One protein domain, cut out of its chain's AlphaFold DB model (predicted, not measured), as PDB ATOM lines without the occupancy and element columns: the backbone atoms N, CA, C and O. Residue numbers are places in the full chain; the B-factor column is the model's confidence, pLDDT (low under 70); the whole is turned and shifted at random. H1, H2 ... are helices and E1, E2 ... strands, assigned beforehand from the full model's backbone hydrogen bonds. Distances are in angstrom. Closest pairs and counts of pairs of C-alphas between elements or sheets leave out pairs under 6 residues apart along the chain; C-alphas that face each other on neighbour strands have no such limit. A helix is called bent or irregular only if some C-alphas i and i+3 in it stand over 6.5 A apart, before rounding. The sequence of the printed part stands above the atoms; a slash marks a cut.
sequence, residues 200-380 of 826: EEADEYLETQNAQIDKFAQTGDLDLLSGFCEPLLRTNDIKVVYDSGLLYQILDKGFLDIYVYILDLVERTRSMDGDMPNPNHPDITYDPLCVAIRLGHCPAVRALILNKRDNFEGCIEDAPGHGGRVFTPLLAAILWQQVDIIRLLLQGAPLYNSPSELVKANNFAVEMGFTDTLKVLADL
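AT A GLANCE: This is residues 200 to 380 of the 826 residues of an uncharacterized protein of Fusarium langsethiae (UniProt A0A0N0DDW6). From the longest helix, H1, at one end, five helical hairpins stack one after another into a solenoid-like row: H1 and H2, H3 and H4, H5 and H6, H7 and H8, H9 and H10. The row turns between the second and third hairpins, where H4 and H5 stand about perpendicular, and two long loops, residues 270 to 287 and 308 to 328, join the third hairpin to the second and to the fourth; residues 200 to 205 of H1 stick out at one end. The printed part has 181 residues with ten named helices and one named strand, in the order H1, H2, E1, H3 to H10, and its class is mostly helix. It is compact, with a radius of gyration of the C-alphas of 18.0 A and spans of 55 by 39 by 29 A.

IN THESE COORDINATES: The longest helix, H1, covers residues 200 to 219, from C-alpha 200 at (167.348, 258.932, 191.028), and is 28.9 A long. H2 is residues 222 to 235, 20.4 A; it is neither bent nor irregular, but only just: C-alphas 228 and 231 are 6.3 A apart. E1, residues 238 to 241, pairs with no named strand. H3 is residues 244 to 252, and H4 is residues 256 to 269, 20.2 A. H5 is residues 288 to 294, beginning at C-alpha 288 at (164.096, 245.705, 222.303), and H6 is residues 298 to 307. H7 is residues 329 to 335 and H8 residues 339 to 348. H9 is residues 355 to 367, 18.4 A, and H10 is residues 371 to 378, ending at C-alpha 378 at (158.819, 260.929, 245.626).

HOW THE PARTS SIT: H1, with residues 213 to 217 alone, touches residues 224 to 229 of H2 in a hairpin; the closest C-alphas, those of Phe 216 and Leu 225, are 5.3 A apart. With residues 214 to 218 alone, H1 touches H3, Gln 218 and Ile 250 having the closest C-alphas at 6.5 A. H2 touches H4 at a shallow tilt of 1 degree, the same way, with the C-alphas of Leu 222 and Ile 258 closest at 5.9 A. H3 and H4 are a hairpin at 27 degrees, a shallow tilt, in which H4 touches with residues 256 to 259 alone; the C-alphas of Leu 247 and Tyr 259 come closest, at 6.3 A. The closest C-alphas of E1 and H4, those of Lys 239 and Thr 269, are 4.9 A apart. H4, with residues 259 to 263 alone, and H5 only just touch, with 3 pairs of C-alphas within 8 A, the closest being Val 260 and Pro 288 at 6.0 A; they are about perpendicular at 89 degrees. H5 and H6 are a hairpin, with the C-alphas of Ala 292 and Val 301 closest at 5.9 A. H5 touches H7 through Ile 293 and Ala 333, closest C-alphas 5.9 A, and H6 touches H8 through Cys 298 and Ile 341, 6.0 A. H7 and H8 are a hairpin at a shallow tilt of 18 degrees, closest at the C-alphas of Ala 333 and Ile 342, 6.0 A. H7 touches H9, which does so with residues 360 to 365 alone, the closest C-alphas being Leu 331 and Ala 361 at 5.9 A. H9 and H10 are a hairpin, Ala 365 and Leu 374 closest at 6.3 A between C-alphas, and H8 touches H10 at Val 339 and Thr 373, 6.4 A. Every O i to N i+4 pair is within hydrogen-bond range in H1 and H3 to H10; in H2 it is 7 of 10.

THE WHOLE: The two C-alphas farthest apart, those of Glu 201 and Pro 355, are 57.5 A apart. The printed part has no cut. The links H4 to H5 and H6 to H7 are long, with 18 and 21 residues. The mean pLDDT of the printed part is 75.7; 43 residues are under 70, among them residues 271 to 282 and 317 to 324.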
ATOM      1  N   GLU A 200     168.812 259.065 191.000       82.69
ATOM      2  CA  GLU A 200     167.348 258.932 191.028       82.69
ATOM      3  C   GLU A 200     166.880 257.469 191.005       82.69
ATOM      4  O   GLU A 200     165.983 257.104 191.764       82.69
ATOM      5  N   GLU A 201     167.486 256.617 190.171       83.62
ATOM      6  CA  GLU A 201     167.160 255.184 190.107       83.62
ATOM      7  C   GLU A 201     167.511 254.466 191.420       83.62
ATOM      8  O   GLU A 201     166.789 253.571 191.871       83.62
ATOM      9  N   ALA A 202     168.615 254.869 192.051       81.56
ATOM     10  CA  ALA A 202     169.043 254.352 193.343       81.56
ATOM     11  C   ALA A 202     168.068 254.754 194.468       81.56
ATOM     12  O   ALA A 202     167.686 253.920 195.296       81.56
ATOM     13  N   ASP A 203     167.607 256.005 194.475       82.94
ATOM     14  CA  ASP A 203     166.619 256.484 195.443       82.94
ATOM     15  C   ASP A 203     165.246 255.818 195.237       82.94
ATOM     16  O   ASP A 203     164.659 255.327 196.205       82.94
ATOM     17  N   GLU A 204     164.765 255.689 193.994       86.38
ATOM     18  CA  GLU A 204     163.516 254.974 193.672       86.38
ATOM     19  C   GLU A 204     163.578 253.501 194.107       86.38
ATOM     20  O   GLU A 204     162.613 252.951 194.660       86.38
ATOM     21  N   TYR A 205     164.732 252.853 193.913       85.06
ATOM     22  CA  TYR A 205     164.969 251.503 194.405       85.06
ATOM     23  C   TYR A 205     164.815 251.437 195.928       85.06
ATOM     24  O   TYR A 205     164.056 250.596 196.422       85.06
ATOM     25  N   LEU A 206     165.473 252.321 196.687       83.62
ATOM     26  CA  LEU A 206     165.361 252.345 198.148       83.62
ATOM     27  C   LEU A 206     163.932 252.623 198.622       83.62
ATOM     28  O   LEU A 206     163.464 251.950 199.543       83.62
ATOM     29  N   GLU A 207     163.224 253.564 198.000       84.44
ATOM     30  CA  GLU A 207     161.821 253.856 198.314       84.44
ATOM     31  C   GLU A 207     160.932 252.627 198.105       84.44
ATOM     32  O   GLU A 207     160.137 252.270 198.980       84.44
ATOM     33  N   THR A 208     161.126 251.916 196.993       87.19
ATOM     34  CA  THR A 208     160.393 250.682 196.684       87.19
ATOM     35  C   THR A 208     160.688 249.580 197.703       87.19
ATOM     36  O   THR A 208     159.767 248.909 198.179       87.19
ATOM     37  N   GLN A 209     161.959 249.395 198.081       86.38
ATOM     38  CA  GLN A 209     162.341 248.419 199.105       86.38
ATOM     39  C   GLN A 209     161.736 248.775 200.473       86.38
ATOM     40  O   GLN A 209     161.197 247.895 201.143       86.38
ATOM     41  N   ASN A 210     161.769 250.052 200.872       86.00
ATOM     42  CA  ASN A 210     161.200 250.531 202.136       86.00
ATOM     43  C   ASN A 210     159.696 250.269 202.217       86.00
ATOM     44  O   ASN A 210     159.231 249.646 203.172       86.00
ATOM     45  N   ALA A 211     158.952 250.641 201.172       84.81
ATOM     46  CA  ALA A 211     157.513 250.405 201.103       84.81
ATOM     47  C   ALA A 211     157.162 248.909 201.200       84.81
ATOM     48  O   ALA A 211     156.162 248.525 201.817       84.81
ATOM     49  N   GLN A 212     157.991 248.041 200.615       87.00
ATOM     50  CA  GLN A 212     157.795 246.599 200.687       87.00
ATOM     51  C   GLN A 212     158.061 246.048 202.095       87.00
ATOM     52  O   GLN A 212     157.298 245.199 202.568       87.00
ATOM     53  N   ILE A 213     159.094 246.546 202.784       85.38
ATOM     54  CA  ILE A 213     159.362 246.166 204.175       85.38
ATOM     55  C   ILE A 213     158.221 246.613 205.082       85.38
ATOM     56  O   ILE A 213     157.736 245.800 205.869       85.38
ATOM     57  N   ASP A 214     157.744 247.852 204.952       84.75
ATOM     58  CA  ASP A 214     156.615 248.344 205.743       84.75
ATOM     59  C   ASP A 214     155.392 247.444 205.569       84.75
ATOM     60  O   ASP A 214     154.758 247.036 206.545       84.75
ATOM     61  N   LYS A 215     155.085 247.084 204.318       86.31
ATOM     62  CA  LYS A 215     153.970 246.196 203.987       86.31
ATOM     63  C   LYS A 215     154.116 244.837 204.669       86.31
ATOM     64  O   LYS A 215     153.156 244.368 205.278       86.31
ATOM     65  N   PHE A 216     155.291 244.214 204.594       87.75
ATOM     66  CA  PHE A 216     155.551 242.910 205.213       87.75
ATOM     67  C   PHE A 216     155.580 242.967 206.745       87.75
ATOM     68  O   PHE A 216     155.077 242.067 207.421       87.75
ATOM     69  N   ALA A 217     156.095 244.049 207.320       86.06
ATOM     70  CA  ALA A 217     156.075 244.250 208.760       86.06
ATOM     71  C   ALA A 217     154.639 244.427 209.284       86.06
ATOM     72  O   ALA A 217     154.284 243.919 210.348       86.06
ATOM     73  N   GLN A 218     153.775 245.091 208.510       85.00
ATOM     74  CA  GLN A 218     152.369 245.286 208.857       85.00
ATOM     75  C   GLN A 218     151.503 244.028 208.714       85.00
ATOM     76  O   GLN A 218     150.437 243.993 209.338       85.00
ATOM     77  N   THR A 219     151.921 243.031 207.924       87.06
ATOM     78  CA  THR A 219     151.212 241.745 207.793       87.06
ATOM     79  C   THR A 219     151.442 240.803 208.973       87.06
ATOM     80  O   THR A 219     150.633 239.902 209.171       87.06
ATOM     81  N   GLY A 220     152.497 241.014 209.770       83.94
ATOM     82  CA  GLY A 220     152.812 240.160 210.922       83.94
ATOM     83  C   GLY A 220     153.446 238.811 210.560       83.94
ATOM     84  O   GLY A 220     153.507 237.928 211.407       83.94
ATOM     85  N   ASP A 221     153.896 238.637 209.313       84.88
ATOM     86  CA  ASP A 221     154.516 237.403 208.819       84.88
ATOM     87  C   ASP A 221     156.047 237.536 208.843       84.88
ATOM     88  O   ASP A 221     156.648 238.240 208.021       84.88
ATOM     89  N   LEU A 222     156.674 236.878 209.821       83.25
ATOM     90  CA  LEU A 222     158.119 236.937 210.030       83.25
ATOM     91  C   LEU A 222     158.893 236.205 208.930       83.25
ATOM     92  O   LEU A 222     159.992 236.635 208.575       83.25
ATOM     93  N   ASP A 223     158.344 235.129 208.373       79.56
ATOM     94  CA  ASP A 223     159.013 234.344 207.335       79.56
ATOM     95  C   ASP A 223     159.050 235.126 206.020       79.56
ATOM     96  O   ASP A 223     160.080 235.177 205.348       79.56
ATOM     97  N   LEU A 224     157.960 235.821 205.691       84.06
ATOM     98  CA  LEU A 224     157.878 236.711 204.532       84.06
ATOM     99  C   LEU A 224     158.847 237.896 204.657       84.06
ATOM    100  O   LEU A 224     159.596 238.199 203.725       84.06
ATOM    101  N   LEU A 225     158.858 238.549 205.823       85.00
ATOM    102  CA  LEU A 225     159.730 239.688 206.094       85.00
ATOM    103  C   LEU A 225     161.210 239.275 206.094       85.00
ATOM    104  O   LEU A 225     162.049 239.941 205.484       85.00
ATOM    105  N   SER A 226     161.544 238.163 206.748       79.62
ATOM    106  CA  SER A 226     162.917 237.661 206.780       79.62
ATOM    107  C   SER A 226     163.377 237.147 205.419       79.62
ATOM    108  O   SER A 226     164.474 237.490 204.980       79.62
ATOM    109  N   GLY A 227     162.520 236.437 204.683       73.19
ATOM    110  CA  GLY A 227     162.795 235.988 203.319       73.19
ATOM    111  C   GLY A 227     163.152 237.130 202.365       73.19
ATOM    112  O   GLY A 227     163.982 236.940 201.478       73.19
ATOM    113  N   PHE A 228     162.586 238.321 202.579       82.88
ATOM    114  CA  PHE A 228     162.888 239.521 201.800       82.88
ATOM    115  C   PHE A 228     164.132 240.276 202.286       82.88
ATOM    116  O   PHE A 228     164.988 240.643 201.482       82.88
ATOM    117  N   CYS A 229     164.267 240.496 203.596       79.88
ATOM    118  CA  CYS A 229     165.366 241.289 204.146       79.88
ATOM    119  C   CYS A 229     166.707 240.543 204.154       79.88
ATOM    120  O   CYS A 229     167.741 241.165 203.931       79.88
ATOM    121  N   GLU A 230     166.729 239.228 204.397       75.38
ATOM    122  CA  GLU A 230     167.985 238.468 204.487       75.38
ATOM    123  C   GLU A 230     168.822 238.541 203.199       75.38
ATOM    124  O   GLU A 230     170.021 238.791 203.313       75.38
ATOM    125  N   PRO A 231     168.260 238.387 201.980       68.94
ATOM    126  CA  PRO A 231     168.989 238.636 200.735       68.94
ATOM    127  C   PRO A 231     169.631 240.023 200.648       68.94
ATOM    128  O   PRO A 231     170.792 240.113 200.260       68.94
ATOM    129  N   LEU A 232     168.919 241.078 201.054       71.25
ATOM    130  CA  LEU A 232     169.427 242.452 201.010       71.25
ATOM    131  C   LEU A 232     170.569 242.671 202.013       71.25
ATOM    132  O   LEU A 232     171.523 243.384 201.739       71.25
ATOM    133  N   LEU A 233     170.529 242.007 203.167       66.81
ATOM    134  CA  LEU A 233     171.653 242.023 204.105       66.81
ATOM    135  C   LEU A 233     172.886 241.309 203.558       66.81
ATOM    136  O   LEU A 233     174.002 241.625 203.971       66.81
ATOM    137  N   ARG A 234     172.710 240.338 202.648       61.38
ATOM    138  CA  ARG A 234     173.852 239.623 202.067       61.38
ATOM    139  C   ARG A 234     174.717 240.522 201.204       61.38
ATOM    140  O   ARG A 234     175.925 240.305 201.173       61.38
ATOM    141  N   THR A 235     174.121 241.529 200.570       60.91
ATOM    142  CA  THR A 235     174.864 242.489 199.748       60.91
ATOM    143  C   THR A 235     175.675 243.466 200.592       60.91
ATOM    144  O   THR A 235     176.632 244.037 200.097       60.91
ATOM    145  N   ASN A 236     175.356 243.633 201.884       63.16
ATOM    146  CA  ASN A 236     176.033 244.577 202.784       63.16
ATOM    147  C   ASN A 236     175.991 246.056 202.309       63.16
ATOM    148  O   ASN A 236     176.702 246.928 202.817       63.16
ATOM    149  N   ASP A 237     175.099 246.355 201.367       68.62
ATOM    150  CA  ASP A 237     174.975 247.671 200.735       68.62
ATOM    151  C   ASP A 237     173.922 248.556 201.354       68.62
ATOM    152  O   ASP A 237     173.952 249.779 201.214       68.62
ATOM    153  N   ILE A 238     173.003 247.940 202.079       73.50
ATOM    154  CA  ILE A 238     171.891 248.628 202.697       73.50
ATOM    155  C   ILE A 238     172.075 248.720 204.208       73.50
ATOM    156  O   ILE A 238     172.376 247.751 204.907       73.50
ATOM    157  N   LYS A 239     171.863 249.927 204.717       75.75
ATOM    158  CA  LYS A 239     171.664 250.227 206.123       75.75
ATOM    159  C   LYS A 239     170.181 250.370 206.392       75.75
ATOM    160  O   LYS A 239     169.506 251.188 205.781       75.75
ATOM    161  N   VAL A 240     169.699 249.621 207.366       77.94
ATOM    162  CA  VAL A 240     168.345 249.745 207.876       77.94
ATOM    163  C   VAL A 240     168.336 250.789 208.989       77.94
ATOM    164  O   VAL A 240     169.041 250.649 209.991       77.94
ATOM    165  N   VAL A 241     167.532 251.838 208.834       74.25
ATOM    166  CA  VAL A 241     167.251 252.804 209.902       74.25
ATOM    167  C   VAL A 241     165.866 252.526 210.470       74.25
ATOM    168  O   VAL A 241     164.921 252.250 209.732       74.25
ATOM    169  N   TYR A 242     165.753 252.591 211.795       74.69
ATOM    170  CA  TYR A 242     164.488 252.359 212.477       74.69
ATOM    171  C   TYR A 242     163.524 253.538 212.282       74.69
ATOM    172  O   TYR A 242     163.927 254.695 212.397       74.69
ATOM    173  N   ASP A 243     162.242 253.238 212.065       79.38
ATOM    174  CA  ASP A 243     161.152 254.214 212.135       79.38
ATOM    175  C   ASP A 243     160.351 254.002 213.428       79.38
ATOM    176  O   ASP A 243     159.778 252.939 213.672       79.38
ATOM    177  N   SER A 244     160.309 255.029 214.279       79.44
ATOM    178  CA  SER A 244     159.527 255.008 215.517       79.44
ATOM    179  C   SER A 244     158.024 254.844 215.283       79.44
ATOM    180  O   SER A 244     157.362 254.225 216.114       79.44
ATOM    181  N   GLY A 245     157.490 255.376 214.178       82.25
ATOM    182  CA  GLY A 245     156.077 255.283 213.820       82.25
ATOM    183  C   GLY A 245     155.682 253.851 213.476       82.25
ATOM    184  O   GLY A 245     154.791 253.289 214.116       82.25
ATOM    185  N   LEU A 246     156.394 253.227 212.534       83.56
ATOM    186  CA  LEU A 246     156.204 251.822 212.178       83.56
ATOM    187  C   LEU A 246     156.390 250.889 213.383       83.56
ATOM    188  O   LEU A 246     155.531 250.046 213.639       83.56
ATOM    189  N   LEU A 247     157.472 251.043 214.159       87.19
ATOM    190  CA  LEU A 247     157.714 250.197 215.335       87.19
ATOM    191  C   LEU A 247     156.583 250.309 216.361       87.19
ATOM    192  O   LEU A 247     156.183 249.297 216.935       87.19
ATOM    193  N   TYR A 248     156.042 251.511 216.575       86.12
ATOM    194  CA  TYR A 248     154.893 251.698 217.456       86.12
ATOM    195  C   TYR A 248     153.651 250.972 216.922       86.12
ATOM    196  O   TYR A 248     152.999 250.258 217.677       86.12
ATOM    197  N   GLN A 249     153.352 251.076 215.623       87.00
ATOM    198  CA  GLN A 249     152.211 250.385 215.002       87.00
ATOM    199  C   GLN A 249     152.331 248.855 215.067       87.00
ATOM    200  O   GLN A 249     151.342 248.164 215.305       87.00
ATOM    201  N   ILE A 250     153.533 248.313 214.867       89.19
ATOM    202  CA  ILE A 250     153.818 246.873 214.988       89.19
ATOM    203  C   ILE A 250     153.564 246.403 216.425       89.19
ATOM    204  O   ILE A 250     152.946 245.358 216.640       89.19
ATOM    205  N   LEU A 251     154.011 247.188 217.409       88.94
ATOM    206  CA  LEU A 251     153.788 246.898 218.823       88.94
ATOM    207  C   LEU A 251     152.310 247.002 219.223       88.94
ATOM    208  O   LEU A 251     151.851 246.153 219.986       88.94
ATOM    209  N   ASP A 252     151.568 247.974 218.685       87.69
ATOM    210  CA  ASP A 252     150.127 248.149 218.924       87.69
ATOM    211  C   ASP A 252     149.314 246.964 218.373       87.69
ATOM    212  O   ASP A 252     148.394 246.461 219.019       87.69
ATOM    213  N   LYS A 253     149.735 246.415 217.226       87.00
ATOM    214  CA  LYS A 253     149.191 245.170 216.655       87.00
ATOM    215  C   LYS A 253     149.624 243.899 217.401       87.00
ATOM    216  O   LYS A 253     149.095 242.824 217.126       87.00
ATOM    217  N   GLY A 254     150.566 243.997 218.341       85.06
ATOM    218  CA  GLY A 254     151.055 242.874 219.146       85.06
ATOM    219  C   GLY A 254     152.112 241.990 218.471       85.06
ATOM    220  O   GLY A 254     152.421 240.920 218.996       85.06
ATOM    221  N   PHE A 255     152.700 242.417 217.349       89.25
ATOM    222  CA  PHE A 255     153.706 241.656 216.593       89.25
ATOM    223  C   PHE A 255     155.113 241.815 217.196       89.25
ATOM    224  O   PHE A 255     156.002 242.467 216.644       89.25
ATOM    225  N   LEU A 256     155.312 241.256 218.394       86.31
ATOM    226  CA  LEU A 256     156.556 241.410 219.160       86.31
ATOM    227  C   LEU A 256     157.773 240.757 218.478       86.31
ATOM    228  O   LEU A 256     158.895 241.230 218.627       86.31
ATOM    229  N   ASP A 257     157.560 239.678 217.738       82.81
ATOM    230  CA  ASP A 257     158.565 238.962 216.951       82.81
ATOM    231  C   ASP A 257     159.080 239.788 215.763       82.81
ATOM    232  O   ASP A 257     160.293 239.943 215.613       82.81
ATOM    233  N   ILE A 258     158.179 240.401 214.989       87.19
ATOM    234  CA  ILE A 258     158.516 241.350 213.917       87.19
ATOM    235  C   ILE A 258     159.286 242.543 214.483       87.19
ATOM    236  O   ILE A 258     160.316 242.940 213.940       87.19
ATOM    237  N   TYR A 259     158.816 243.093 215.603       88.69
ATOM    238  CA  TYR A 259     159.474 244.200 216.293       88.69
ATOM    239  C   TYR A 259     160.925 243.865 216.670       88.69
ATOM    240  O   TYR A 259     161.844 244.628 216.366       88.69
ATOM    241  N   VAL A 260     161.143 242.707 217.300       85.56
ATOM    242  CA  VAL A 260     162.487 242.242 217.671       85.56
ATOM    243  C   VAL A 260     163.344 242.016 216.426       85.56
ATOM    244  O   VAL A 260     164.517 242.386 216.429       85.56
ATOM    245  N   TYR A 261     162.773 241.457 215.357       85.31
ATOM    246  CA  TYR A 261     163.488 241.213 214.109       85.31
ATOM    247  C   TYR A 261     163.941 242.506 213.418       85.31
ATOM    248  O   TYR A 261     165.089 242.593 212.993       85.31
ATOM    249  N   ILE A 262     163.092 243.537 213.348       86.25
ATOM    250  CA  ILE A 262     163.465 244.832 212.752       86.25
ATOM    251  C   ILE A 262     164.581 245.502 213.554       86.25
ATOM    252  O   ILE A 262     165.520 246.035 212.969       86.25
ATOM    253  N   LEU A 263     164.536 245.449 214.886       84.88
ATOM    254  CA  LEU A 263     165.638 245.969 215.699       84.88
ATOM    255  C   LEU A 263     166.927 245.172 215.504       84.88
ATOM    256  O   LEU A 263     168.002 245.757 215.424       84.88
ATOM    257  N   ASP A 264     166.821 243.855 215.348       80.19
ATOM    258  CA  ASP A 264     167.955 243.008 214.991       80.19
ATOM    259  C   ASP A 264     168.505 243.327 213.583       80.19
ATOM    260  O   ASP A 264     169.717 243.268 213.381       80.19
ATOM    261  N   LEU A 265     167.666 243.731 212.620       78.94
ATOM    262  CA  LEU A 265     168.090 244.233 211.302       78.94
ATOM    263  C   LEU A 265     168.829 245.577 211.387       78.94
ATOM    264  O   LEU A 265     169.880 245.757 210.762       78.94
ATOM    265  N   VAL A 266     168.289 246.526 212.153       80.44
ATOM    266  CA  VAL A 266     168.909 247.842 212.388       80.44
ATOM    267  C   VAL A 266     170.273 247.650 213.035       80.44
ATOM    268  O   VAL A 266     171.274 248.188 212.562       80.44
ATOM    269  N   GLU A 267     170.327 246.802 214.060       74.31
ATOM    270  CA  GLU A 267     171.566 246.441 214.728       74.31
ATOM    271  C   GLU A 267     172.545 245.821 213.728       74.31
ATOM    272  O   GLU A 267     173.668 246.300 213.593       74.31
ATOM    273  N   ARG A 268     172.130 244.810 212.949       70.75
ATOM    274  CA  ARG A 268     172.953 244.145 211.918       70.75
ATOM    275  C   ARG A 268     173.634 245.119 210.963       70.75
ATOM    276  O   ARG A 268     174.824 244.958 210.693       70.75
ATOM    277  N   THR A 269     172.924 246.150 210.530       71.06
ATOM    278  CA  THR A 269     173.364 247.046 209.454       71.06
ATOM    279  C   THR A 269     173.985 248.370 209.918       71.06
ATOM    280  O   THR A 269     174.389 249.198 209.100       71.06
ATOM    281  N   ARG A 270     174.105 248.590 211.231       71.06
ATOM    282  CA  ARG A 270     174.720 249.796 211.801       71.06
ATOM    283  C   ARG A 270     176.225 249.906 211.474       71.06
ATOM    284  O   ARG A 270     176.958 248.923 211.600       71.06
ATOM    285  N   SER A 271     176.670 251.118 211.107       59.22
ATOM    286  CA  SER A 271     178.085 251.474 210.858       59.22
ATOM    287  C   SER A 271     178.878 251.575 212.167       59.22
ATOM    288  O   SER A 271     178.376 252.162 213.123       59.22
ATOM    289  N   MET A 272     180.101 251.036 212.195       51.53
ATOM    290  CA  MET A 272     181.048 251.090 213.324       51.53
ATOM    291  C   MET A 272     181.957 252.326 213.215       51.53
ATOM    292  O   MET A 272     183.166 252.196 213.059       51.53
ATOM    293  N   ASP A 273     181.388 253.530 213.219       42.66
ATOM    294  CA  ASP A 273     182.194 254.756 213.182       42.66
ATOM    295  C   ASP A 273     182.386 255.309 214.593       42.66
ATOM    296  O   ASP A 273     181.550 256.053 215.105       42.66
ATOM    297  N   GLY A 274     183.508 254.939 215.205       40.97
ATOM    298  CA  GLY A 274     183.989 255.490 216.465       40.97
ATOM    299  C   GLY A 274     185.214 254.727 216.956       40.97
ATOM    300  O   GLY A 274     185.249 253.501 216.870       40.97
ATOM    301  N   ASP A 275     186.208 255.450 217.484       32.16
ATOM    302  CA  ASP A 275     187.199 254.878 218.403       32.16
ATOM    303  C   ASP A 275     186.410 254.078 219.435       32.16
ATOM    304  O   ASP A 275     185.659 254.691 220.192       32.16
ATOM    305  N   MET A 276     186.507 252.742 219.426       37.72
ATOM    306  CA  MET A 276     185.838 251.892 220.410       37.72
ATOM    307  C   MET A 276     186.242 252.406 221.794       37.72
ATOM    308  O   MET A 276     187.372 252.145 222.229       37.72
ATOM    309  N   PRO A 277     185.371 253.133 222.517       37.25
ATOM    310  CA  PRO A 277     185.678 253.505 223.875       37.25
ATOM    311  C   PRO A 277     185.506 252.205 224.627       37.25
ATOM    312  O   PRO A 277     184.376 251.813 224.876       37.25
ATOM    313  N   ASN A 278     186.618 251.513 224.879       50.88
ATOM    314  CA  ASN A 278     186.735 250.262 225.620       50.88
ATOM    315  C   ASN A 278     185.547 250.072 226.589       50.88
ATOM    316  O   ASN A 278     185.576 250.635 227.692       50.88
ATOM    317  N   PRO A 279     184.447 249.405 226.179       48.41
ATOM    318  CA  PRO A 279     183.209 249.627 226.887       48.41
ATOM    319  C   PRO A 279     183.141 248.558 227.960       48.41
ATOM    320  O   PRO A 279     182.931 247.377 227.701       48.41
ATOM    321  N   ASN A 280     183.320 248.978 229.207       52.59
ATOM    322  CA  ASN A 280     183.099 248.122 230.370       52.59
ATOM    323  C   ASN A 280     181.641 247.586 230.446       52.59
ATOM    324  O   ASN A 280     181.350 246.786 231.332       52.59
ATOM    325  N   HIS A 281     180.734 248.014 229.548       57.88
ATOM    326  CA  HIS A 281     179.296 247.723 229.535       57.88
ATOM    327  C   HIS A 281     178.748 247.569 228.096       57.88
ATOM    328  O   HIS A 281     179.251 248.245 227.202       57.88
ATOM    329  N   PRO A 282     177.725 246.724 227.845       63.81
ATOM    330  CA  PRO A 282     177.164 246.508 226.504       63.81
ATOM    331  C   PRO A 282     176.486 247.762 225.938       63.81
ATOM    332  O   PRO A 282     175.893 248.525 226.694       63.81
ATOM    333  N   ASP A 283     176.503 247.947 224.618       71.69
ATOM    334  CA  ASP A 283     175.621 248.915 223.958       71.69
ATOM    335  C   ASP A 283     174.183 248.365 223.930       71.69
ATOM    336  O   ASP A 283     173.931 247.263 223.439       71.69
ATOM    337  N   ILE A 284     173.243 249.118 224.498       75.44
ATOM    338  CA  ILE A 284     171.814 248.772 224.565       75.44
ATOM    339  C   ILE A 284     170.950 249.692 223.695       75.44
ATOM    340  O   ILE A 284     169.724 249.647 223.800       75.44
ATOM    341  N   THR A 285     171.555 250.519 222.836       75.69
ATOM    342  CA  THR A 285     170.869 251.534 222.017       75.69
ATOM    343  C   THR A 285     169.672 250.969 221.251       75.69
ATOM    344  O   THR A 285     168.616 251.611 221.228       75.69
ATOM    345  N   TYR A 286     169.805 249.758 220.697       76.69
ATOM    346  CA  TYR A 286     168.756 249.049 219.954       76.69
ATOM    347  C   TYR A 286     168.223 247.802 220.668       76.69
ATOM    348  O   TYR A 286     167.528 246.990 220.055       76.69
ATOM    349  N   ASP A 287     168.493 247.634 221.969       81.81
ATOM    350  CA  ASP A 287     167.864 246.544 222.714       81.81
ATOM    351  C   ASP A 287     166.327 246.712 222.667       81.81
ATOM    352  O   ASP A 287     165.829 247.813 222.938       81.81
ATOM    353  N   PRO A 288     165.556 245.642 222.380       86.00
ATOM    354  CA  PRO A 288     164.096 245.705 222.303       86.00
ATOM    355  C   PRO A 288     163.421 246.351 223.517       86.00
ATOM    356  O   PRO A 288     162.415 247.038 223.383       86.00
ATOM    357  N   LEU A 289     163.969 246.176 224.721       85.88
ATOM    358  CA  LEU A 289     163.447 246.827 225.917       85.88
ATOM    359  C   LEU A 289     163.817 248.316 225.947       85.88
ATOM    360  O   LEU A 289     162.963 249.134 226.281       85.88
ATOM    361  N   CYS A 290     165.040 248.691 225.555       84.75
ATOM    362  CA  CYS A 290     165.461 250.095 225.501       84.75
ATOM    363  C   CYS A 290     164.598 250.899 224.529       84.75
ATOM    364  O   CYS A 290     164.159 252.007 224.848       84.75
ATOM    365  N   VAL A 291     164.349 250.344 223.343       85.00
ATOM    366  CA  VAL A 291     163.562 251.014 222.309       85.00
ATOM    367  C   VAL A 291     162.084 251.053 222.696       85.00
ATOM    368  O   VAL A 291     161.461 252.098 222.551       85.00
ATOM    369  N   ALA A 292     161.520 249.986 223.273       87.44
ATOM    370  CA  ALA A 292     160.137 250.005 223.761       87.44
ATOM    371  C   ALA A 292     159.935 251.052 224.870       87.44
ATOM    372  O   ALA A 292     158.897 251.715 224.909       87.44
ATOM    373  N   ILE A 293     160.947 251.242 225.730       86.38
ATOM    374  CA  ILE A 293     160.970 252.325 226.716       86.38
ATOM    375  C   ILE A 293     161.004 253.678 226.016       86.38
ATOM    376  O   ILE A 293     160.147 254.508 226.291       86.38
ATOM    377  N   ARG A 294     161.930 253.889 225.074       85.94
ATOM    378  CA  ARG A 294     162.037 255.131 224.293       85.94
ATOM    379  C   ARG A 294     160.707 255.510 223.626       85.94
ATOM    380  O   ARG A 294     160.324 256.675 223.682       85.94
ATOM    381  N   LEU A 295     159.998 254.530 223.061       86.25
ATOM    382  CA  LEU A 295     158.696 254.695 222.401       86.25
ATOM    383  C   LEU A 295     157.519 254.922 223.367       86.25
ATOM    384  O   LEU A 295     156.439 255.290 222.917       86.25
ATOM    385  N   GLY A 296     157.678 254.681 224.673       86.31
ATOM    386  CA  GLY A 296     156.586 254.816 225.645       86.31
ATOM    387  C   GLY A 296     155.575 253.655 225.646       86.31
ATOM    388  O   GLY A 296     154.520 253.754 226.271       86.31
ATOM    389  N   HIS A 297     155.871 252.528 224.985       89.06
ATOM    390  CA  HIS A 297     154.896 251.452 224.774       89.06
ATOM    391  C   HIS A 297     154.799 250.484 225.973       89.06
ATOM    392  O   HIS A 297     155.437 249.426 226.024       89.06
ATOM    393  N   CYS A 298     153.960 250.836 226.953       86.75
ATOM    394  CA  CYS A 298     153.799 250.107 228.219       86.75
ATOM    395  C   CYS A 298     153.498 248.593 228.088       86.75
ATOM    396  O   CYS A 298     154.102 247.816 228.836       86.75
ATOM    397  N   PRO A 299     152.615 248.121 227.176       87.00
ATOM    398  CA  PRO A 299     152.334 246.688 227.032       87.00
ATOM    399  C   PRO A 299     153.553 245.869 226.587       87.00
ATOM    400  O   PRO A 299     153.816 244.802 227.144       87.00
ATOM    401  N   ALA A 300     154.340 246.391 225.641       85.25
ATOM    402  CA  ALA A 300     155.547 245.716 225.155       85.25
ATOM    403  C   ALA A 300     156.634 245.679 226.228       85.25
ATOM    404  O   ALA A 300     157.248 244.638 226.445       85.25
ATOM    405  N   VAL A 301     156.819 246.783 226.961       86.12
ATOM    406  CA  VAL A 301     157.741 246.840 228.105       86.12
ATOM    407  C   VAL A 301     157.368 245.787 229.148       86.12
ATOM    408  O   VAL A 301     158.230 245.033 229.595       86.12
ATOM    409  N   ARG A 302     156.077 245.648 229.479       84.56
ATOM    410  CA  ARG A 302     155.599 244.601 230.394       84.56
ATOM    411  C   ARG A 302     155.913 243.195 229.873       84.56
ATOM    412  O   ARG A 302     156.424 242.377 230.634       84.56
ATOM    413  N   ALA A 303     155.629 242.919 228.601       82.12
ATOM    414  CA  ALA A 303     155.888 241.619 227.984       82.12
ATOM    415  C   ALA A 303     157.388 241.273 227.955       82.12
ATOM    416  O   ALA A 303     157.775 240.150 228.275       82.12
ATOM    417  N   LEU A 304     158.246 242.242 227.629       81.19
ATOM    418  CA  LEU A 304     159.696 242.058 227.555       81.19
ATOM    419  C   LEU A 304     160.333 241.871 228.937       81.19
ATOM    420  O   LEU A 304     161.213 241.025 229.077       81.19
ATOM    421  N   ILE A 305     159.869 242.588 229.966       78.38
ATOM    422  CA  ILE A 305     160.346 242.418 231.351       78.38
ATOM    423  C   ILE A 305     159.974 241.040 231.906       78.38
ATOM    424  O   ILE A 305     160.785 240.414 232.583       78.38
ATOM    425  N   LEU A 306     158.769 240.539 231.612       71.06
ATOM    426  CA  LEU A 306     158.347 239.205 232.058       71.06
ATOM    427  C   LEU A 306     159.218 238.085 231.460       71.06
ATOM    428  O   LEU A 306     159.403 237.053 232.104       71.06
ATOM    429  N   ASN A 307     159.774 238.310 230.265       63.44
ATOM    430  CA  ASN A 307     160.568 237.333 229.518       63.44
ATOM    431  C   ASN A 307     162.096 237.494 229.687       63.44
ATOM    432  O   ASN A 307     162.824 236.519 229.506       63.44
ATOM    433  N   LYS A 308     162.608 238.681 230.052       61.09
ATOM    434  CA  LYS A 308     164.040 238.945 230.299       61.09
ATOM    435  C   LYS A 308     164.321 238.999 231.805       61.09
ATOM    436  O   LYS A 308     164.046 240.014 232.436       61.09
ATOM    437  N   ARG A 309     164.875 237.927 232.391       49.84
ATOM    438  CA  ARG A 309     165.060 237.863 233.852       49.84
ATOM    439  C   ARG A 309     166.324 238.494 234.431       49.84
ATOM    440  O   ARG A 309     166.208 238.926 235.567       49.84
ATOM    441  N   ASP A 310     167.455 238.625 233.722       50.88
ATOM    442  CA  ASP A 310     168.701 238.811 234.497       50.88
ATOM    443  C   ASP A 310     169.691 239.936 234.138       50.88
ATOM    444  O   ASP A 310     170.393 240.315 235.057       50.88
ATOM    445  N   ASN A 311     169.778 240.550 232.943       55.81
ATOM    446  CA  ASN A 311     170.814 241.593 232.712       55.81
ATOM    447  C   ASN A 311     170.449 242.623 231.619       55.81
ATOM    448  O   ASN A 311     170.866 242.476 230.471       55.81
ATOM    449  N   PHE A 312     169.695 243.676 231.957       68.56
ATOM    450  CA  PHE A 312     169.573 244.874 231.109       68.56
ATOM    451  C   PHE A 312     170.318 246.029 231.787       68.56
ATOM    452  O   PHE A 312     169.748 246.759 232.593       68.56
ATOM    453  N   GLU A 313     171.610 246.160 231.494       72.62
ATOM    454  CA  GLU A 313     172.443 247.293 231.908       72.62
ATOM    455  C   GLU A 313     173.451 247.581 230.799       72.62
ATOM    456  O   GLU A 313     174.168 246.667 230.402       72.62
ATOM    457  N   GLY A 314     173.523 248.813 230.298       72.75
ATOM    458  CA  GLY A 314     174.422 249.134 229.189       72.75
ATOM    459  C   GLY A 314     174.500 250.614 228.833       72.75
ATOM    460  O   GLY A 314     173.786 251.435 229.399       72.75
ATOM    461  N   CYS A 315     175.376 250.968 227.903       72.69
ATOM    462  CA  CYS A 315     175.518 252.325 227.386       72.69
ATOM    463  C   CYS A 315     174.512 252.591 226.257       72.69
ATOM    464  O   CYS A 315     174.122 251.677 225.536       72.69
ATOM    465  N   ILE A 316     174.100 253.848 226.101       72.75
ATOM    466  CA  ILE A 316     173.288 254.309 224.967       72.75
ATOM    467  C   ILE A 316     174.148 255.313 224.200       72.75
ATOM    468  O   ILE A 316     174.420 256.396 224.715       72.75
ATOM    469  N   GLU A 317     174.607 254.951 223.005       67.12
ATOM    470  CA  GLU A 317     175.535 255.776 222.218       67.12
ATOM    471  C   GLU A 317     174.867 257.041 221.675       67.12
ATOM    472  O   GLU A 317     175.449 258.122 221.716       67.12
ATOM    473  N   ASP A 318     173.604 256.933 221.266       64.50
ATOM    474  CA  ASP A 318     172.836 258.054 220.716       64.50
ATOM    475  C   ASP A 318     172.333 259.033 221.803       64.50
ATOM    476  O   ASP A 318     171.510 259.902 221.518       64.50
ATOM    477  N   ALA A 319     172.766 258.897 223.065       61.09
ATOM    478  CA  ALA A 319     172.379 259.795 224.154       61.09
ATOM    479  C   ALA A 319     173.302 261.037 224.185       61.09
ATOM    480  O   ALA A 319     174.435 260.951 224.677       61.09
ATOM    481  N   PRO A 320     172.853 262.211 223.692       53.81
ATOM    482  CA  PRO A 320     173.704 263.395 223.598       53.81
ATOM    483  C   PRO A 320     174.186 263.835 224.986       53.81
ATOM    484  O   PRO A 320     173.386 264.048 225.892       53.81
ATOM    485  N   GLY A 321     175.506 263.970 225.157       56.22
ATOM    486  CA  GLY A 321     176.126 264.413 226.414       56.22
ATOM    487  C   GLY A 321     176.305 263.331 227.489       56.22
ATOM    488  O   GLY A 321     176.744 263.652 228.593       56.22
ATOM    489  N   HIS A 322     176.005 262.060 227.187       60.16
ATOM    490  CA  HIS A 322     176.042 260.959 228.164       60.16
ATOM    491  C   HIS A 322     176.864 259.737 227.720       60.16
ATOM    492  O   HIS A 322     176.714 258.653 228.292       60.16
ATOM    493  N   GLY A 323     177.757 259.913 226.738       53.41
ATOM    494  CA  GLY A 323     178.684 258.870 226.290       53.41
ATOM    495  C   GLY A 323     179.473 258.283 227.466       53.41
ATOM    496  O   GLY A 323     180.170 259.006 228.175       53.41
ATOM    497  N   GLY A 324     179.316 256.977 227.704       57.22
ATOM    498  CA  GLY A 324     180.005 256.239 228.770       57.22
ATOM    499  C   GLY A 324     179.226 256.024 230.078       57.22
ATOM    500  O   GLY A 324     179.788 255.447 231.010       57.22
ATOM    501  N   ARG A 325     177.954 256.446 230.190       70.50
ATOM    502  CA  ARG A 325     177.096 256.126 231.352       70.50
ATOM    503  C   ARG A 325     176.341 254.805 231.149       70.50
ATOM    504  O   ARG A 325     175.806 254.549 230.078       70.50
ATOM    505  N   VAL A 326     176.240 254.017 232.220       75.19
ATOM    506  CA  VAL A 326     175.459 252.771 232.260       75.19
ATOM    507  C   VAL A 326     174.008 253.068 232.619       75.19
ATOM    508  O   VAL A 326     173.721 253.663 233.661       75.19
ATOM    509  N   PHE A 327     173.095 252.627 231.768       77.50
ATOM    510  CA  PHE A 327     171.658 252.759 231.919       77.50
ATOM    511  C   PHE A 327     171.036 251.416 232.299       77.50
ATOM    512  O   PHE A 327     171.209 250.412 231.609       77.50
ATOM    513  N   THR A 328     170.268 251.425 233.387       81.50
ATOM    514  CA  THR A 328     169.280 250.394 233.732       81.50
ATOM    515  C   THR A 328     167.934 250.738 233.070       81.50
ATOM    516  O   THR A 328     167.777 251.870 232.589       81.50
ATOM    517  N   PRO A 329     166.915 249.848 233.046       82.19
ATOM    518  CA  PRO A 329     165.616 250.181 232.445       82.19
ATOM    519  C   PRO A 329     164.981 251.422 233.083       82.19
ATOM    520  O   PRO A 329     164.360 252.231 232.396       82.19
ATOM    521  N   LEU A 330     165.177 251.603 234.394       82.25
ATOM    522  CA  LEU A 330     164.673 252.758 235.132       82.25
ATOM    523  C   LEU A 330     165.390 254.049 234.719       82.25
ATOM    524  O   LEU A 330     164.731 255.051 234.453       82.25
ATOM    525  N   LEU A 331     166.721 254.027 234.604       83.50
ATOM    526  CA  LEU A 331     167.491 255.189 234.147       83.50
ATOM    527  C   LEU A 331     167.173 255.549 232.689       83.50
ATOM    528  O   LEU A 331     167.062 256.731 232.369       83.50
ATOM    529  N   ALA A 332     166.962 254.552 231.825       83.00
ATOM    530  CA  ALA A 332     166.517 254.772 230.450       83.00
ATOM    531  C   ALA A 332     165.114 255.403 230.397       83.00
ATOM    532  O   ALA A 332     164.885 256.338 229.632       83.00
ATOM    533  N   ALA A 333     164.177 254.957 231.240       86.00
ATOM    534  CA  ALA A 333     162.838 255.545 231.308       86.00
ATOM    535  C   ALA A 333     162.860 257.005 231.795       86.00
ATOM    536  O   ALA A 333     162.067 257.821 231.328       86.00
ATOM    537  N   ILE A 334     163.799 257.351 232.683       85.06
ATOM    538  CA  ILE A 334     164.031 258.730 233.143       85.06
ATOM    539  C   ILE A 334     164.643 259.584 232.034       85.06
ATOM    540  O   ILE A 334     164.168 260.697 231.820       85.06
ATOM    541  N   LEU A 335     165.643 259.065 231.311       83.69
ATOM    542  CA  LEU A 335     166.277 259.751 230.179       83.69
ATOM    543  C   LEU A 335     165.230 260.207 229.150       83.69
ATOM    544  O   LEU A 335     165.255 261.355 228.716       83.69
ATOM    545  N   TRP A 336     164.282 259.329 228.814       84.38
ATOM    546  CA  TRP A 336     163.213 259.606 227.848       84.38
ATOM    547  C   TRP A 336     161.939 260.215 228.469       84.38
ATOM    548  O   TRP A 336     160.950 260.394 227.764       84.38
ATOM    549  N   GLN A 337     161.942 260.544 229.769       86.50
ATOM    550  CA  GLN A 337     160.816 261.140 230.514       86.50
ATOM    551  C   GLN A 337     159.490 260.350 230.429       86.50
ATOM    552  O   GLN A 337     158.399 260.921 230.380       86.50
ATOM    553  N   GLN A 338     159.573 259.018 230.449       86.75
ATOM    554  CA  GLN A 338     158.427 258.118 230.283       86.75
ATOM    555  C   GLN A 338     157.781 257.772 231.629       86.75
ATOM    556  O   GLN A 338     158.022 256.714 232.213       86.75
ATOM    557  N   VAL A 339     156.946 258.682 232.136       83.88
ATOM    558  CA  VAL A 339     156.350 258.614 233.484       83.88
ATOM    559  C   VAL A 339     155.564 257.322 233.744       83.88
ATOM    560  O   VAL A 339     155.701 256.722 234.812       83.88
ATOM    561  N   ASP A 340     154.770 256.854 232.783       84.62
ATOM    562  CA  ASP A 340     153.943 255.654 232.973       84.62
ATOM    563  C   ASP A 340     154.773 254.369 233.010       84.62
ATOM    564  O   ASP A 340     154.481 253.451 233.780       84.62
ATOM    565  N   ILE A 341     155.881 254.342 232.271       84.38
ATOM    566  CA  ILE A 341     156.856 253.253 232.322       84.38
ATOM    567  C   ILE A 341     157.621 253.274 233.645       84.38
ATOM    568  O   ILE A 341     157.839 252.218 234.232       84.38
ATOM    569  N   ILE A 342     157.986 254.455 234.153       84.25
ATOM    570  CA  ILE A 342     158.620 254.606 235.472       84.25
ATOM    571  C   ILE A 342     157.712 254.011 236.556       84.25
ATOM    572  O   ILE A 342     158.166 253.197 237.360       84.25
ATOM    573  N   ARG A 343     156.408 254.324 236.534       82.94
ATOM    574  CA  ARG A 343     155.424 253.714 237.448       82.94
ATOM    575  C   ARG A 343     155.346 252.197 237.274       82.94
ATOM    576  O   ARG A 343     155.363 251.475 238.267       82.94
ATOM    577  N   LEU A 344     155.297 251.714 236.031       82.56
ATOM    578  CA  LEU A 344     155.226 250.286 235.707       82.56
ATOM    579  C   LEU A 344     156.445 249.517 236.233       82.56
ATOM    580  O   LEU A 344     156.280 248.458 236.837       82.56
ATOM    581  N   LEU A 345     157.654 250.048 236.045       79.75
ATOM    582  CA  LEU A 345     158.901 249.443 236.521       79.75
ATOM    583  C   LEU A 345     158.946 249.362 238.049       79.75
ATOM    584  O   LEU A 345     159.340 248.335 238.599       79.75
ATOM    585  N   LEU A 346     158.497 250.420 238.726       77.06
ATOM    586  CA  LEU A 346     158.519 250.527 240.187       77.06
ATOM    587  C   LEU A 346     157.439 249.664 240.859       77.06
ATOM    588  O   LEU A 346     157.642 249.185 241.974       77.06
ATOM    589  N   GLN A 347     156.322 249.409 240.173       73.81
ATOM    590  CA  GLN A 347     155.254 248.517 240.640       73.81
ATOM    591  C   GLN A 347     155.492 247.039 240.288       73.81
ATOM    592  O   GLN A 347     155.057 246.159 241.029       73.81
ATOM    593  N   GLY A 348     156.134 246.753 239.150       61.66
ATOM    594  CA  GLY A 348     156.142 245.423 238.531       61.66
ATOM    595  C   GLY A 348     157.387 244.564 238.761       61.66
ATOM    596  O   GLY A 348     157.326 243.363 238.508       61.66
ATOM    597  N   ALA A 349     158.509 245.128 239.223       59.06
ATOM    598  CA  ALA A 349     159.779 244.403 239.287       59.06
ATOM    599  C   ALA A 349     160.584 244.714 240.572       59.06
ATOM    600  O   ALA A 349     161.091 245.827 240.730       59.06
ATOM    601  N   PRO A 350     160.777 243.736 241.483       58.84
ATOM    602  CA  PRO A 350     161.478 243.953 242.756       58.84
ATOM    603  C   PRO A 350     162.966 244.314 242.599       58.84
ATOM    604  O   PRO A 350     163.538 244.911 243.506       58.84
ATOM    605  N   LEU A 351     163.582 244.008 241.449       58.31
ATOM    606  CA  LEU A 351     164.979 244.351 241.135       58.31
ATOM    607  C   LEU A 351     165.204 245.869 240.992       58.31
ATOM    608  O   LEU A 351     166.221 246.389 241.453       58.31
ATOM    609  N   TYR A 352     164.240 246.596 240.417       60.12
ATOM    610  CA  TYR A 352     164.369 248.032 240.122       60.12
ATOM    611  C   TYR A 352     163.807 248.937 241.227       60.12
ATOM    612  O   TYR A 352     164.022 250.144 241.205       60.12
ATOM    613  N   ASN A 353     163.142 248.349 242.227       59.06
ATOM    614  CA  ASN A 353     162.706 249.019 243.455       59.06
ATOM    615  C   ASN A 353     163.757 248.913 244.583       59.06
ATOM    616  O   ASN A 353     163.451 249.069 245.767       59.06
ATOM    617  N   SER A 354     165.012 248.590 244.244       66.44
ATOM    618  CA  SER A 354     166.082 248.542 245.236       66.44
ATOM    619  C   SER A 354     166.447 249.965 245.701       66.44
ATOM    620  O   SER A 354     166.476 250.896 244.888       66.44
ATOM    621  N   PRO A 355     166.777 250.173 246.991       64.12
ATOM    622  CA  PRO A 355     167.137 251.497 247.508       64.12
ATOM    623  C   PRO A 355     168.315 252.141 246.761       64.12
ATOM    624  O   PRO A 355     168.370 253.359 246.621       64.12
ATOM    625  N   SER A 356     169.244 251.326 246.251       70.25
ATOM    626  CA  SER A 356     170.397 251.783 245.468       70.25
ATOM    627  C   SER A 356     169.989 252.348 244.103       70.25
ATOM    628  O   SER A 356     170.433 253.435 243.736       70.25
ATOM    629  N   GLU A 357     169.124 251.651 243.358       72.19
ATOM    630  CA  GLU A 357     168.661 252.114 242.041       72.19
ATOM    631  C   GLU A 357     167.772 253.356 242.148       72.19
ATOM    632  O   GLU A 357     167.917 254.286 241.358       72.19
ATOM    633  N   LEU A 358     166.931 253.440 243.182       76.44
ATOM    634  CA  LEU A 358     166.122 254.632 243.460       76.44
ATOM    635  C   LEU A 358     166.969 255.872 243.776       76.44
ATOM    636  O   LEU A 358     166.623 256.979 243.365       76.44
ATOM    637  N   VAL A 359     168.087 255.715 244.494       77.12
ATOM    638  CA  VAL A 359     169.019 256.825 244.761       77.12
ATOM    639  C   VAL A 359     169.708 257.277 243.471       77.12
ATOM    640  O   VAL A 359     169.784 258.480 243.218       77.12
ATOM    641  N   LYS A 360     170.153 256.341 242.619       77.50
ATOM    642  CA  LYS A 360     170.727 256.663 241.300       77.50
ATOM    643  C   LYS A 360     169.717 257.387 240.404       77.50
ATOM    644  O   LYS A 360     170.050 258.416 239.822       77.50
ATOM    645  N   ALA A 361     168.486 256.884 240.346       80.38
ATOM    646  CA  ALA A 361     167.375 257.462 239.597       80.38
ATOM    647  C   ALA A 361     167.036 258.888 240.051       80.38
ATOM    648  O   ALA A 361     166.919 259.783 239.215       80.38
ATOM    649  N   ASN A 362     166.942 259.124 241.365       79.88
ATOM    650  CA  ASN A 362     166.689 260.456 241.920       79.88
ATOM    651  C   ASN A 362     167.814 261.438 241.590       79.88
ATOM    652  O   ASN A 362     167.543 262.530 241.103       79.88
ATOM    653  N   ASN A 363     169.073 261.044 241.801       80.19
ATOM    654  CA  ASN A 363     170.218 261.899 241.485       80.19
ATOM    655  C   ASN A 363     170.255 262.254 239.994       80.19
ATOM    656  O   ASN A 363     170.513 263.404 239.653       80.19
ATOM    657  N   PHE A 364     169.936 261.298 239.118       80.88
ATOM    658  CA  PHE A 364     169.878 261.535 237.680       80.88
ATOM    659  C   PHE A 364     168.713 262.449 237.278       80.88
ATOM    660  O   PHE A 364     168.902 263.384 236.509       80.88
ATOM    661  N   ALA A 365     167.518 262.250 237.836       81.75
ATOM    662  CA  ALA A 365     166.378 263.128 237.575       81.75
ATOM    663  C   ALA A 365     166.617 264.569 238.076       81.75
ATOM    664  O   ALA A 365     166.162 265.517 237.434       81.75
ATOM    665  N   VAL A 366     167.357 264.741 239.183       81.31
ATOM    666  CA  VAL A 366     167.812 266.055 239.679       81.31
ATOM    667  C   VAL A 366     168.848 266.672 238.741       81.31
ATOM    668  O   VAL A 366     168.705 267.839 238.385       81.31
ATOM    669  N   GLU A 367     169.858 265.904 238.321       80.12
ATOM    670  CA  GLU A 367     170.899 266.329 237.370       80.12
ATOM    671  C   GLU A 367     170.288 266.849 236.058       80.12
ATOM    672  O   GLU A 367     170.732 267.866 235.533       80.12
ATOM    673  N   MET A 368     169.222 266.200 235.579       77.69
ATOM    674  CA  MET A 368     168.528 266.557 234.336       77.69
ATOM    675  C   MET A 368     167.417 267.608 234.507       77.69
ATOM    676  O   MET A 368     166.860 268.081 233.519       77.69
ATOM    677  N   GLY A 369     167.060 267.981 235.743       78.75
ATOM    678  CA  GLY A 369     166.001 268.961 236.017       78.75
ATOM    679  C   GLY A 369     164.573 268.479 235.714       78.75
ATOM    680  O   GLY A 369     163.678 269.298 235.498       78.75
ATOM    681  N   PHE A 370     164.321 267.166 235.702       83.94
ATOM    682  CA  PHE A 370     163.019 266.586 235.346       83.94
ATOM    683  C   PHE A 370     162.042 266.590 236.534       83.94
ATOM    684  O   PHE A 370     161.888 265.606 237.260       83.94
ATOM    685  N   THR A 371     161.358 267.717 236.735       75.81
ATOM    686  CA  THR A 371     160.492 267.979 237.900       75.81
ATOM    687  C   THR A 371     159.295 267.034 238.030       75.81
ATOM    688  O   THR A 371     158.938 266.665 239.149       75.81
ATOM    689  N   ASP A 372     158.688 266.599 236.926       73.69
ATOM    690  CA  ASP A 372     157.544 265.675 236.955       73.69
ATOM    691  C   ASP A 372     157.963 264.236 237.274       73.69
ATOM    692  O   ASP A 372     157.281 263.537 238.025       73.69
ATOM    693  N   THR A 373     159.143 263.826 236.813       78.06
ATOM    694  CA  THR A 373     159.766 262.550 237.184       78.06
ATOM    695  C   THR A 373     160.117 262.509 238.673       78.06
ATOM    696  O   THR A 373     159.888 261.497 239.334       78.06
ATOM    697  N   LEU A 374     160.605 263.621 239.236       76.31
ATOM    698  CA  LEU A 374     160.923 263.728 240.665       76.31
ATOM    699  C   LEU A 374     159.690 263.587 241.566       76.31
ATOM    700  O   LEU A 374     159.791 262.978 242.627       76.31
ATOM    701  N   LYS A 375     158.523 264.095 241.147       75.38
ATOM    702  CA  LYS A 375     157.262 263.898 241.886       75.38
ATOM    703  C   LYS A 375     156.885 262.416 241.942       75.38
ATOM    704  O   LYS A 375     156.589 261.894 243.008       75.38
ATOM    705  N   VAL A 376     156.992 261.720 240.812       76.12
ATOM    706  CA  VAL A 376     156.650 260.292 240.695       76.12
ATOM    707  C   VAL A 376     157.605 259.410 241.505       76.12
ATOM    708  O   VAL A 376     157.167 258.444 242.124       76.12
ATOM    709  N   LEU A 377     158.896 259.754 241.549       73.69
ATOM    710  CA  LEU A 377     159.880 259.071 242.398       73.69
ATOM    711  C   LEU A 377     159.679 259.370 243.897       73.69
ATOM    712  O   LEU A 377     160.014 258.529 244.731       73.69
ATOM    713  N   ALA A 378     159.124 260.536 244.247       68.38
ATOM    714  CA  ALA A 378     158.819 260.929 245.626       68.38
ATOM    715  C   ALA A 378     157.529 260.294 246.182       68.38
ATOM    716  O   ALA A 378     157.432 260.096 247.394       68.38
ATOM    717  N   ASP A 379     156.578 259.951 245.308       61.78
ATOM    718  CA  ASP A 379     155.286 259.339 245.657       61.78
ATOM    719  C   ASP A 379     155.376 257.832 245.987       61.78
ATOM    720  O   ASP A 379     154.387 257.215 246.389       61.78
ATOM    721  N   LEU A 380     156.557 257.217 245.855       57.50
ATOM    722  CA  LEU A 380     156.787 255.807 246.184       57.50
ATOM    723  C   LEU A 380     157.264 255.616 247.634       57.50
ATOM    724  O   LEU A 380     157.980 256.459 248.179       57.50
TER     725      LEU A 380